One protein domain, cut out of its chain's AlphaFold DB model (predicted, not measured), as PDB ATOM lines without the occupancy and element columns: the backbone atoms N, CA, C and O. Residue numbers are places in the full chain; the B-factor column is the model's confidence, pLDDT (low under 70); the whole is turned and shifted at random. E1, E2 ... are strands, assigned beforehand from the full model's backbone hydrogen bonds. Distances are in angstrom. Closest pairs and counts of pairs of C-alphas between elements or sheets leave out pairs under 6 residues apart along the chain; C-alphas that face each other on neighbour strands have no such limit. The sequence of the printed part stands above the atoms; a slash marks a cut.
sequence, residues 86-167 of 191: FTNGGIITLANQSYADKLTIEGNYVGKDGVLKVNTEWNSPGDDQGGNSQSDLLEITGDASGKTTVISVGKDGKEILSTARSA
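Overview. This is residues 86 to 167 of the 191 residues of the protein "Integral membrane protein" of Neisseria gonorrhoeae (UniProt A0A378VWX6). The chain is wound in stacked turns, a short solenoid: E1 and E2, then E4, then E6 stack in one twisted sheet, and E3 and E5 stack as a parallel pair across from it. E7 folds back along E6 at one end of the stack, and the long loop of residues 122 to 136, its C-alphas 6 to 22 A from the mean of all C-alphas, goes out and comes back, residues 134 to 135 pairing antiparallel with residues 120 to 121 of E4. The 82 printed residues have seven named strands, E1 to E7 in order, and no named helix; the class is all strand. The five-strand sheet is branched and mixed. The whole is compact, with a radius of gyration of the C-alphas of 12.9 A, but elongated, spanning 35 by 21 by 20 A.

Along the chain. Find C-alpha 108 at (2.302, 35.047, 89.336); from there E4, residues 108 to 121, runs 28.2 A and bends by 103 degrees at residue 112. E6, residues 144 to 153, spans 22.9 A and bends by 84 degrees at residue 147. E7, residues 159 to 166, runs 21.0 A to C-alpha 166 at (-2.521, 38.514, 78.965). Look for E1 at residues 86 to 88, E2 at 91 to 93, E3 at 102 to 105 and E5 at 137 to 140.

Arrangement. Beside E4, parallel E6 lies on one side, with N 116 and O 149 2.8 A apart. On the other side, E1 and E2 are parallel to E4: see N 88 and O 110, and N 92 and O 115, each 2.8 A apart. E6 and E7 form an antiparallel hairpin, with N 150 and O 162 2.9 A apart. E3 and E5 are parallel, with N 105 and O 139 2.8 A apart. The closest C-alphas of E4 and E5, those of Tyr 109 and Ile 140, are 6.9 A apart; E3 and E6 are apart.

Size, cuts and confidence. The C-alphas farthest apart, Thr 87 and Pro 125, stand 37.2 A from each other. The printed part has no cut. The link from E4 to E5 is long, 15 residues. Expect low confidence, pLDDT under 70, at residues 124 to 131 and 160 to 167.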
ATOM      1  N   PHE A  86      -1.424  32.660  91.481       88.19
ATOM      2  CA  PHE A  86      -2.863  32.865  91.600       88.19
ATOM      3  C   PHE A  86      -3.556  32.563  90.266       88.19
ATOM      4  O   PHE A  86      -3.283  33.203  89.253       88.19
ATOM      5  N   THR A  87      -4.473  31.595  90.250       93.06
ATOM      6  CA  THR A  87      -5.228  31.225  89.044       93.06
ATOM      7  C   THR A  87      -6.660  31.745  89.129       93.06
ATOM      8  O   THR A  87      -7.408  31.333  90.013       93.06
ATOM      9  N   ASN A  88      -7.067  32.597  88.188       89.50
ATOM     10  CA  ASN A  88      -8.420  33.146  88.133       89.50
ATOM     11  C   ASN A  88      -9.286  32.443  87.080       89.50
ATOM     12  O   ASN A  88      -9.170  32.742  85.894       89.50
ATOM     13  N   GLY A  89     -10.183  31.558  87.518       91.62
ATOM     14  CA  GLY A  89     -11.282  31.033  86.691       91.62
ATOM     15  C   GLY A  89     -12.665  31.562  87.085       91.62
ATOM     16  O   GLY A  89     -13.669  31.079  86.574       91.62
ATOM     17  N   GLY A  90     -12.729  32.498  88.039       92.94
ATOM     18  CA  GLY A  90     -13.967  33.037  88.602       92.94
ATOM     19  C   GLY A  90     -14.105  34.536  88.348       92.94
ATOM     20  O   GLY A  90     -13.623  35.045  87.341       92.94
ATOM     21  N   ILE A  91     -14.760  35.249  89.264       92.56
ATOM     22  CA  ILE A  91     -14.924  36.707  89.197       92.56
ATOM     23  C   ILE A  91     -14.109  37.351  90.320       92.56
ATOM     24  O   ILE A  91     -14.307  37.040  91.492       92.56
ATOM     25  N   ILE A  92     -13.239  38.286  89.955       90.81
ATOM     26  CA  ILE A  92     -12.641  39.274  90.855       90.81
ATOM     27  C   ILE A  92     -13.424  40.566  90.651       90.81
ATOM     28  O   ILE A  92     -13.607  40.987  89.512       90.81
ATOM     29  N   THR A  93     -13.897  41.202  91.719       92.00
ATOM     30  CA  THR A  93     -14.624  42.472  91.615       92.00
ATOM     31  C   THR A  93     -14.054  43.500  92.576       92.00
ATOM     32  O   THR A  93     -14.006  43.273  93.780       92.00
ATOM     33  N   LEU A  94     -13.626  44.624  92.013       89.38
ATOM     34  CA  LEU A  94     -13.361  45.887  92.700       89.38
ATOM     35  C   LEU A  94     -14.522  46.871  92.485       89.38
ATOM     36  O   LEU A  94     -14.532  47.946  93.059       89.38
ATOM     37  N   ALA A  95     -15.538  46.479  91.703       87.38
ATOM     38  CA  ALA A  95     -16.720  47.282  91.419       87.38
ATOM     39  C   ALA A  95     -17.629  47.455  92.657       87.38
ATOM     40  O   ALA A  95     -18.605  46.721  92.831       87.38
ATOM     41  N   ASN A  96     -17.284  48.386  93.545       89.12
ATOM     42  CA  ASN A  96     -17.955  48.685  94.809       89.12
ATOM     43  C   ASN A  96     -18.316  50.180  94.970       89.12
ATOM     44  O   ASN A  96     -18.615  50.609  96.083       89.12
ATOM     45  N   GLN A  97     -18.317  50.952  93.873       84.19
ATOM     46  CA  GLN A  97     -18.575  52.403  93.823       84.19
ATOM     47  C   GLN A  97     -17.432  53.300  94.351       84.19
ATOM     48  O   GLN A  97     -17.582  54.523  94.360       84.19
ATOM     49  N   SER A  98     -16.288  52.728  94.741       85.44
ATOM     50  CA  SER A  98     -15.000  53.431  94.887       85.44
ATOM     51  C   SER A  98     -14.259  53.457  93.544       85.44
ATOM     52  O   SER A  98     -14.471  52.563  92.743       85.44
ATOM     53  N   TYR A  99     -13.410  54.445  93.255       81.50
ATOM     54  CA  TYR A  99     -12.667  54.534  91.972       81.50
ATOM     55  C   TYR A  99     -11.147  54.548  92.160       81.50
ATOM     56  O   TYR A  99     -10.400  54.939  91.264       81.50
ATOM     57  N   ALA A 100     -10.695  54.194  93.361       83.00
ATOM     58  CA  ALA A 100      -9.296  54.243  93.763       83.00
ATOM     59  C   ALA A 100      -8.855  52.944  94.447       83.00
ATOM     60  O   ALA A 100      -7.822  52.919  95.124       83.00
ATOM     61  N   ASP A 101      -9.633  51.870  94.299       86.44
ATOM     62  CA  ASP A 101      -9.328  50.626  94.979       86.44
ATOM     63  C   ASP A 101      -8.149  49.928  94.317       86.44
ATOM     64  O   ASP A 101      -7.986  49.930  93.096       86.44
ATOM     65  N   LYS A 102      -7.312  49.303  95.145       86.31
ATOM     66  CA  LYS A 102      -6.133  48.575  94.692       86.31
ATOM     67  C   LYS A 102      -6.139  47.161  95.249       86.31
ATOM     68  O   LYS A 102      -6.103  46.966  96.461       86.31
ATOM     69  N   LEU A 103      -6.099  46.180  94.354       85.94
ATOM     70  CA  LEU A 103      -5.806  44.790  94.682       85.94
ATOM     71  C   LEU A 103      -4.404  44.447  94.190       85.94
ATOM     72  O   LEU A 103      -4.124  44.552  93.000       85.94
ATOM     73  N   THR A 104      -3.540  44.000  95.096       84.31
ATOM     74  CA  THR A 104      -2.209  43.493  94.749       84.31
ATOM     75  C   THR A 104      -2.183  41.974  94.881       84.31
ATOM     76  O   THR A 104      -2.478  41.430  95.944       84.31
ATOM     77  N   ILE A 105      -1.795  41.288  93.807       83.75
ATOM     78  CA  ILE A 105      -1.482  39.860  93.805       83.75
ATOM     79  C   ILE A 105       0.031  39.718  93.914       83.75
ATOM     80  O   ILE A 105       0.781  40.050  92.991       83.75
ATOM     81  N   GLU A 106       0.478  39.226  95.066       81.50
ATOM     82  CA  GLU A 106       1.885  38.937  95.293       81.50
ATOM     83  C   GLU A 106       2.257  37.575  94.692       81.50
ATOM     84  O   GLU A 106       1.996  36.534  95.293       81.50
ATOM     85  N   GLY A 107       2.881  37.591  93.512       79.25
ATOM     86  CA  GLY A 107       3.259  36.395  92.756       79.25
ATOM     87  C   GLY A 107       2.719  36.382  91.338       79.25
ATOM     88  O   GLY A 107       2.312  37.415  90.807       79.25
ATOM     89  N   ASN A 108       2.748  35.208  90.715       82.12
ATOM     90  CA  ASN A 108       2.302  35.047  89.336       82.12
ATOM     91  C   ASN A 108       0.772  35.037  89.262       82.12
ATOM     92  O   ASN A 108       0.089  34.597  90.187       82.12
ATOM     93  N   TYR A 109       0.229  35.451  88.124       88.25
ATOM     94  CA  TYR A 109      -1.197  35.436  87.824       88.25
ATOM     95  C   TYR A 109      -1.470  34.634  86.551       88.25
ATOM     96  O   TYR A 109      -0.826  34.839  85.524       88.25
ATOM     97  N   VAL A 110      -2.466  33.748  86.593       88.25
ATOM     98  CA  VAL A 110      -2.934  32.992  85.425       88.25
ATOM     99  C   VAL A 110      -4.438  33.172  85.259       88.25
ATOM    100  O   VAL A 110      -5.228  32.646  86.042       88.25
ATOM    101  N   GLY A 111      -4.852  33.872  84.206       87.06
ATOM    102  CA  GLY A 111      -6.253  33.930  83.794       87.06
ATOM    103  C   GLY A 111      -6.692  32.631  83.108       87.06
ATOM    104  O   GLY A 111      -6.097  32.225  82.107       87.06
ATOM    105  N   LYS A 112      -7.743  31.983  83.615       90.62
ATOM    106  CA  LYS A 112      -8.412  30.813  83.019       90.62
ATOM    107  C   LYS A 112      -9.862  31.150  82.678       90.62
ATOM    108  O   LYS A 112     -10.783  30.605  83.274       90.62
ATOM    109  N   ASP A 113     -10.033  32.103  81.763       85.88
ATOM    110  CA  ASP A 113     -11.336  32.664  81.380       85.88
ATOM    111  C   ASP A 113     -12.087  33.327  82.552       85.88
ATOM    112  O   ASP A 113     -13.309  33.461  82.533       85.88
ATOM    113  N   GLY A 114     -11.346  33.782  83.566       84.31
ATOM    114  CA  GLY A 114     -11.897  34.552  84.674       84.31
ATOM    115  C   GLY A 114     -12.302  35.970  84.266       84.31
ATOM    116  O   GLY A 114     -11.933  36.474  83.206       84.31
ATOM    117  N   VAL A 115     -13.045  36.638  85.142       85.62
ATOM    118  CA  VAL A 115     -13.536  38.006  84.969       85.62
ATOM    119  C   VAL A 115     -12.915  38.911  86.030       85.62
ATOM    120  O   VAL A 115     -12.779  38.513  87.185       85.62
ATOM    121  N   LEU A 116     -12.556  40.129  85.644       89.19
ATOM    122  CA  LEU A 116     -12.187  41.228  86.528       89.19
ATOM    123  C   LEU A 116     -13.194  42.365  86.332       89.19
ATOM    124  O   LEU A 116     -13.287  42.908  85.237       89.19
ATOM    125  N   LYS A 117     -13.935  42.735  87.375       87.25
ATOM    126  CA  LYS A 117     -14.794  43.923  87.383       87.25
ATOM    127  C   LYS A 117     -14.098  45.061  88.119       87.25
ATOM    128  O   LYS A 117     -13.630  44.849  89.235       87.25
ATOM    129  N   VAL A 118     -14.049  46.242  87.519       85.50
ATOM    130  CA  VAL A 118     -13.451  47.455  88.099       85.50
ATOM    131  C   VAL A 118     -14.407  48.620  87.923       85.50
ATOM    132  O   VAL A 118     -15.084  48.695  86.904       85.50
ATOM    133  N   ASN A 119     -14.470  49.530  88.883       85.44
ATOM    134  CA  ASN A 119     -15.103  50.819  88.663       85.44
ATOM    135  C   ASN A 119     -14.192  51.683  87.796       85.44
ATOM    136  O   ASN A 119     -12.973  51.696  87.975       85.44
ATOM    137  N   THR A 120     -14.791  52.431  86.877       79.56
ATOM    138  CA  THR A 120     -14.088  53.414  86.059       79.56
ATOM    139  C   THR A 120     -14.949  54.667  85.931       79.56
ATOM    140  O   THR A 120     -16.099  54.627  85.498       79.56
ATOM    141  N   GLU A 121     -14.388  55.801  86.325       80.56
ATOM    142  CA  GLU A 121     -14.955  57.127  86.146       80.56
ATOM    143  C   GLU A 121     -14.309  57.783  84.925       80.56
ATOM    144  O   GLU A 121     -13.132  58.141  84.946       80.56
ATOM    145  N   TRP A 122     -15.106  57.967  83.872       75.75
ATOM    146  CA  TRP A 122     -14.700  58.662  82.653       75.75
ATOM    147  C   TRP A 122     -15.091  60.136  82.726       75.75
ATOM    148  O   TRP A 122     -16.250  60.486  82.495       75.75
ATOM    149  N   ASN A 123     -14.131  61.007  83.030       70.06
ATOM    150  CA  ASN A 123     -14.369  62.450  83.009       70.06
ATOM    151  C   ASN A 123     -13.957  63.060  81.669       70.06
ATOM    152  O   ASN A 123     -12.956  62.675  81.071       70.06
ATOM    153  N   SER A 124     -14.737  64.050  81.227       63.31
ATOM    154  CA  SER A 124     -14.419  64.893  80.076       63.31
ATOM    155  C   SER A 124     -14.062  66.312  80.548       63.31
ATOM    156  O   SER A 124     -14.808  66.865  81.361       63.31
ATOM    157  N   PRO A 125     -12.986  66.935  80.030       63.84
ATOM    158  CA  PRO A 125     -12.087  66.396  79.012       63.84
ATOM    159  C   PRO A 125     -11.182  65.297  79.585       63.84
ATOM    160  O   PRO A 125     -10.617  65.459  80.667       63.84
ATOM    161  N   GLY A 126     -11.042  64.206  78.836       59.72
ATOM    162  CA  GLY A 126     -10.107  63.121  79.113       59.72
ATOM    163  C   GLY A 126      -9.233  62.867  77.892       59.72
ATOM    164  O   GLY A 126      -9.663  63.119  76.765       59.72
ATOM    165  N   ASP A 127      -8.001  62.424  78.114       59.22
ATOM    166  CA  ASP A 127      -7.066  62.062  77.046       59.22
ATOM    167  C   ASP A 127      -6.939  60.535  76.904       59.22
ATOM    168  O   ASP A 127      -7.407  59.759  77.745       59.22
ATOM    169  N   ASP A 128      -6.264  60.096  75.840       54.81
ATOM    170  CA  ASP A 128      -5.986  58.677  75.577       54.81
ATOM    171  C   ASP A 128      -5.138  58.019  76.681       54.81
ATOM    172  O   ASP A 128      -5.020  56.794  76.735       54.81
ATOM    173  N   GLN A 129      -4.534  58.826  77.561       58.62
ATOM    174  CA  GLN A 129      -3.730  58.401  78.704       58.62
ATOM    175  C   GLN A 129      -4.546  58.296  80.006       58.62
ATOM    176  O   GLN A 129      -3.997  57.875  81.032       58.62
ATOM    177  N   GLY A 130      -5.851  58.584  79.945       58.66
ATOM    178  CA  GLY A 130      -6.763  58.565  81.084       58.66
ATOM    179  C   GLY A 130      -6.706  59.829  81.939       58.66
ATOM    180  O   GLY A 130      -7.143  59.797  83.087       58.66
ATOM    181  N   GLY A 131      -6.181  60.937  81.413       61.66
ATOM    182  CA  GLY A 131      -6.193  62.245  82.059       61.66
ATOM    183  C   GLY A 131      -7.588  62.583  82.587       61.66
ATOM    184  O   GLY A 131      -8.590  62.369  81.905       61.66
ATOM    185  N   ASN A 132      -7.650  63.055  83.834       70.19
ATOM    186  CA  ASN A 132      -8.873  63.358  84.592       70.19
ATOM    187  C   ASN A 132      -9.820  62.173  84.888       70.19
ATOM    188  O   ASN A 132     -10.814  62.379  85.582       70.19
ATOM    189  N   SER A 133      -9.531  60.950  84.429       76.44
ATOM    190  CA  SER A 133     -10.323  59.743  84.723       76.44
ATOM    191  C   SER A 133      -9.759  58.976  85.929       76.44
ATOM    192  O   SER A 133      -8.576  59.094  86.252       76.44
ATOM    193  N   GLN A 134     -10.598  58.191  86.607       80.62
ATOM    194  CA  GLN A 134     -10.209  57.359  87.758       80.62
ATOM    195  C   GLN A 134     -10.666  55.915  87.544       80.62
ATOM    196  O   GLN A 134     -11.702  55.680  86.931       80.62
ATOM    197  N   SER A 135      -9.894  54.938  88.010       80.75
ATOM    198  CA  SER A 135     -10.253  53.524  87.905       80.75
ATOM    199  C   SER A 135      -9.576  52.725  89.003       80.75
ATOM    200  O   SER A 135      -8.465  53.057  89.423       80.75
ATOM    201  N   ASP A 136     -10.204  51.618  89.381       85.25
ATOM    202  CA  ASP A 136      -9.566  50.640  90.257       85.25
ATOM    203  C   ASP A 136      -8.352  49.986  89.578       85.25
ATOM    204  O   ASP A 136      -8.247  49.924  88.345       85.25
ATOM    205  N   LEU A 137      -7.442  49.459  90.398       83.69
ATOM    206  CA  LEU A 137      -6.165  48.892  89.987       83.69
ATOM    207  C   LEU A 137      -6.007  47.447  90.471       83.69
ATOM    208  O   LEU A 137      -6.015  47.166  91.669       83.69
ATOM    209  N   LEU A 138      -5.747  46.538  89.530       84.88
ATOM    210  CA  LEU A 138      -5.162  45.229  89.817       84.88
ATOM    211  C   LEU A 138      -3.659  45.275  89.514       84.88
ATOM    212  O   LEU A 138      -3.255  45.423  88.362       84.88
ATOM    213  N   GLU A 139      -2.834  45.118  90.543       83.38
ATOM    214  CA  GLU A 139      -1.376  45.048  90.441       83.38
ATOM    215  C   GLU A 139      -0.901  43.605  90.646       83.38
ATOM    216  O   GLU A 139      -1.324  42.932  91.583       83.38
ATOM    217  N   ILE A 140      -0.005  43.127  89.784       85.00
ATOM    218  CA  ILE A 140       0.575  41.781  89.860       85.00
ATOM    219  C   ILE A 140       2.086  41.955  89.979       85.00
ATOM    220  O   ILE A 140       2.694  42.654  89.172       85.00
ATOM    221  N   THR A 141       2.695  41.374  91.012       82.81
ATOM    222  CA  THR A 141       4.135  41.569  91.257       82.81
ATOM    223  C   THR A 141       5.026  40.534  90.572       82.81
ATOM    224  O   THR A 141       6.224  40.791  90.436       82.81
ATOM    225  N   GLY A 142       4.465  39.390  90.162       78.88
ATOM    226  CA  GLY A 142       5.118  38.369  89.336       78.88
ATOM    227  C   GLY A 142       4.615  38.365  87.889       78.88
ATOM    228  O   GLY A 142       4.064  39.353  87.407       78.88
ATOM    229  N   ASP A 143       4.776  37.236  87.199       80.50
ATOM    230  CA  ASP A 143       4.394  37.092  85.792       80.50
ATOM    231  C   ASP A 143       2.874  36.960  85.632       80.50
ATOM    232  O   ASP A 143       2.232  36.137  86.289       80.50
ATOM    233  N   ALA A 144       2.290  37.717  84.700       83.94
ATOM    234  CA  ALA A 144       0.890  37.580  84.307       83.94
ATOM    235  C   ALA A 144       0.763  36.809  82.984       83.94
ATOM    236  O   ALA A 144       1.423  37.133  81.995       83.94
ATOM    237  N   SER A 145      -0.113  35.804  82.942       82.88
ATOM    238  CA  SER A 145      -0.397  35.021  81.735       82.88
ATOM    239  C   SER A 145      -1.868  34.595  81.641       82.88
ATOM    240  O   SER A 145      -2.646  34.732  82.586       82.88
ATOM    241  N   GLY A 146      -2.270  34.054  80.488       85.31
ATOM    242  CA  GLY A 146      -3.606  33.489  80.278       85.31
ATOM    243  C   GLY A 146      -4.642  34.506  79.790       85.31
ATOM    244  O   GLY A 146      -4.321  35.491  79.123       85.31
ATOM    245  N   LYS A 147      -5.924  34.241  80.062       81.81
ATOM    246  CA  LYS A 147      -7.047  35.065  79.590       81.81
ATOM    247  C   LYS A 147      -7.960  35.487  80.737       81.81
ATOM    248  O   LYS A 147      -8.432  34.635  81.488       81.81
ATOM    249  N   THR A 148      -8.243  36.789  80.792       83.69
ATOM    250  CA  THR A 148      -9.146  37.413  81.764       83.69
ATOM    251  C   THR A 148     -10.010  38.457  81.064       83.69
ATOM    252  O   THR A 148      -9.498  39.383  80.443       83.69
ATOM    253  N   THR A 149     -11.326  38.335  81.172       82.56
ATOM    254  CA  THR A 149     -12.267  39.351  80.680       82.56
ATOM    255  C   THR A 149     -12.330  40.502  81.672       82.56
ATOM    256  O   THR A 149     -12.446  40.258  82.868       82.56
ATOM    257  N   VAL A 150     -12.293  41.746  81.202       83.62
ATOM    258  CA  VAL A 150     -12.380  42.917  82.077       83.62
ATOM    259  C   VAL A 150     -13.696  43.646  81.841       83.62
ATOM    260  O   VAL A 150     -14.145  43.847  80.715       83.62
ATOM    261  N   ILE A 151     -14.366  44.018  82.917       80.69
ATOM    262  CA  ILE A 151     -15.630  44.740  82.871       80.69
ATOM    263  C   ILE A 151     -15.437  46.022  83.660       80.69
ATOM    264  O   ILE A 151     -15.230  45.983  84.870       80.69
ATOM    265  N   SER A 152     -15.499  47.149  82.965       81.50
ATOM    266  CA  SER A 152     -15.506  48.458  83.602       81.50
ATOM    267  C   SER A 152     -16.934  48.816  83.991       81.50
ATOM    268  O   SER A 152     -17.854  48.641  83.196       81.50
ATOM    269  N   VAL A 153     -17.129  49.319  85.201       83.56
ATOM    270  CA  VAL A 153     -18.424  49.717  85.751       83.56
ATOM    271  C   VAL A 153     -18.416  51.227  85.945       83.56
ATOM    272  O   VAL A 153     -17.567  51.762  86.655       83.56
ATOM    273  N   GLY A 154     -19.327  51.920  85.265       79.62
ATOM    274  CA  GLY A 154     -19.465  53.371  85.361       79.62
ATOM    275  C   GLY A 154     -20.163  53.842  86.635       79.62
ATOM    276  O   GLY A 154     -20.733  53.051  87.386       79.62
ATOM    277  N   LYS A 155     -20.201  55.167  86.827       74.88
ATOM    278  CA  LYS A 155     -20.938  55.839  87.920       74.88
ATOM    279  C   LYS A 155     -22.419  55.501  87.999       74.88
ATOM    280  O   LYS A 155     -22.999  55.519  89.078       74.88
ATOM    281  N   ASP A 156     -23.028  55.220  86.861       75.12
ATOM    282  CA  ASP A 156     -24.423  54.811  86.724       75.12
ATOM    283  C   ASP A 156     -24.635  53.307  86.986       75.12
ATOM    284  O   ASP A 156     -25.746  52.805  86.830       75.12
ATOM    285  N   GLY A 157     -23.581  52.577  87.370       70.56
ATOM    286  CA  GLY A 157     -23.597  51.124  87.535       70.56
ATOM    287  C   GLY A 157     -23.609  50.364  86.207       70.56
ATOM    288  O   GLY A 157     -23.781  49.144  86.203       70.56
ATOM    289  N   LYS A 158     -23.445  51.054  85.072       74.69
ATOM    290  CA  LYS A 158     -23.476  50.430  83.753       74.69
ATOM    291  C   LYS A 158     -22.154  49.739  83.451       74.69
ATOM    292  O   LYS A 158     -21.080  50.328  83.556       74.69
ATOM    293  N   GLU A 159     -22.254  48.489  83.016       77.38
ATOM    294  CA  GLU A 159     -21.108  47.681  82.618       77.38
ATOM    295  C   GLU A 159     -20.696  47.971  81.164       77.38
ATOM    296  O   GLU A 159     -21.524  47.981  80.247       77.38
ATOM    297  N   ILE A 160     -19.398  48.165  80.948       69.25
ATOM    298  CA  ILE A 160     -18.740  48.241  79.644       69.25
ATOM    299  C   ILE A 160     -17.751  47.076  79.555       69.25
ATOM    300  O   ILE A 160     -16.827  46.942  80.357       69.25
ATOM    301  N   LEU A 161     -17.963  46.210  78.565       52.69
ATOM    302  CA  LEU A 161     -17.145  45.023  78.329       52.69
ATOM    303  C   LEU A 161     -15.851  45.396  77.593       52.69
ATOM    304  O   LEU A 161     -15.900  45.920  76.481       52.69
ATOM    305  N   SER A 162     -14.699  45.049  78.169       57.75
ATOM    306  CA  SER A 162     -13.395  45.090  77.500       57.75
ATOM    307  C   SER A 162     -12.688  43.733  77.634       57.75
ATOM    308  O   SER A 162     -12.504  43.179  78.712       57.75
ATOM    309  N   THR A 163     -12.306  43.106  76.521       42.25
ATOM    310  CA  THR A 163     -11.582  41.823  76.596       42.25
ATOM    311  C   THR A 163     -10.081  42.094  76.676       42.25
ATOM    312  O   THR A 163      -9.510  42.601  75.715       42.25
ATOM    313  N   ALA A 164      -9.428  41.730  77.786       49.12
ATOM    314  CA  ALA A 164      -7.973  41.802  77.921       49.12
ATOM    315  C   ALA A 164      -7.336  40.419  77.680       49.12
ATOM    316  O   ALA A 164      -7.739  39.408  78.255       49.12
ATOM    317  N   ARG A 165      -6.315  40.342  76.820       40.34
ATOM    318  CA  ARG A 165      -5.505  39.125  76.636       40.34
ATOM    319  C   ARG A 165      -4.158  39.330  77.322       40.34
ATOM    320  O   ARG A 165      -3.406  40.206  76.913       40.34
ATOM    321  N   SER A 166      -3.841  38.518  78.330       47.84
ATOM    322  CA  SER A 166      -2.521  38.514  78.965       47.84
ATOM    323  C   SER A 166      -1.592  37.602  78.158       47.84
ATOM    324  O   SER A 166      -1.442  36.408  78.410       47.84
ATOM    325  N   ALA A 167      -1.023  38.163  77.096       27.86
ATOM    326  CA  ALA A 167       0.137  37.600  76.425       27.86
ATOM    327  C   ALA A 167       1.218  38.675  76.463       27.86
ATOM    328  O   ALA A 167       0.918  39.804  76.079       27.86
TER     329      ALA A 167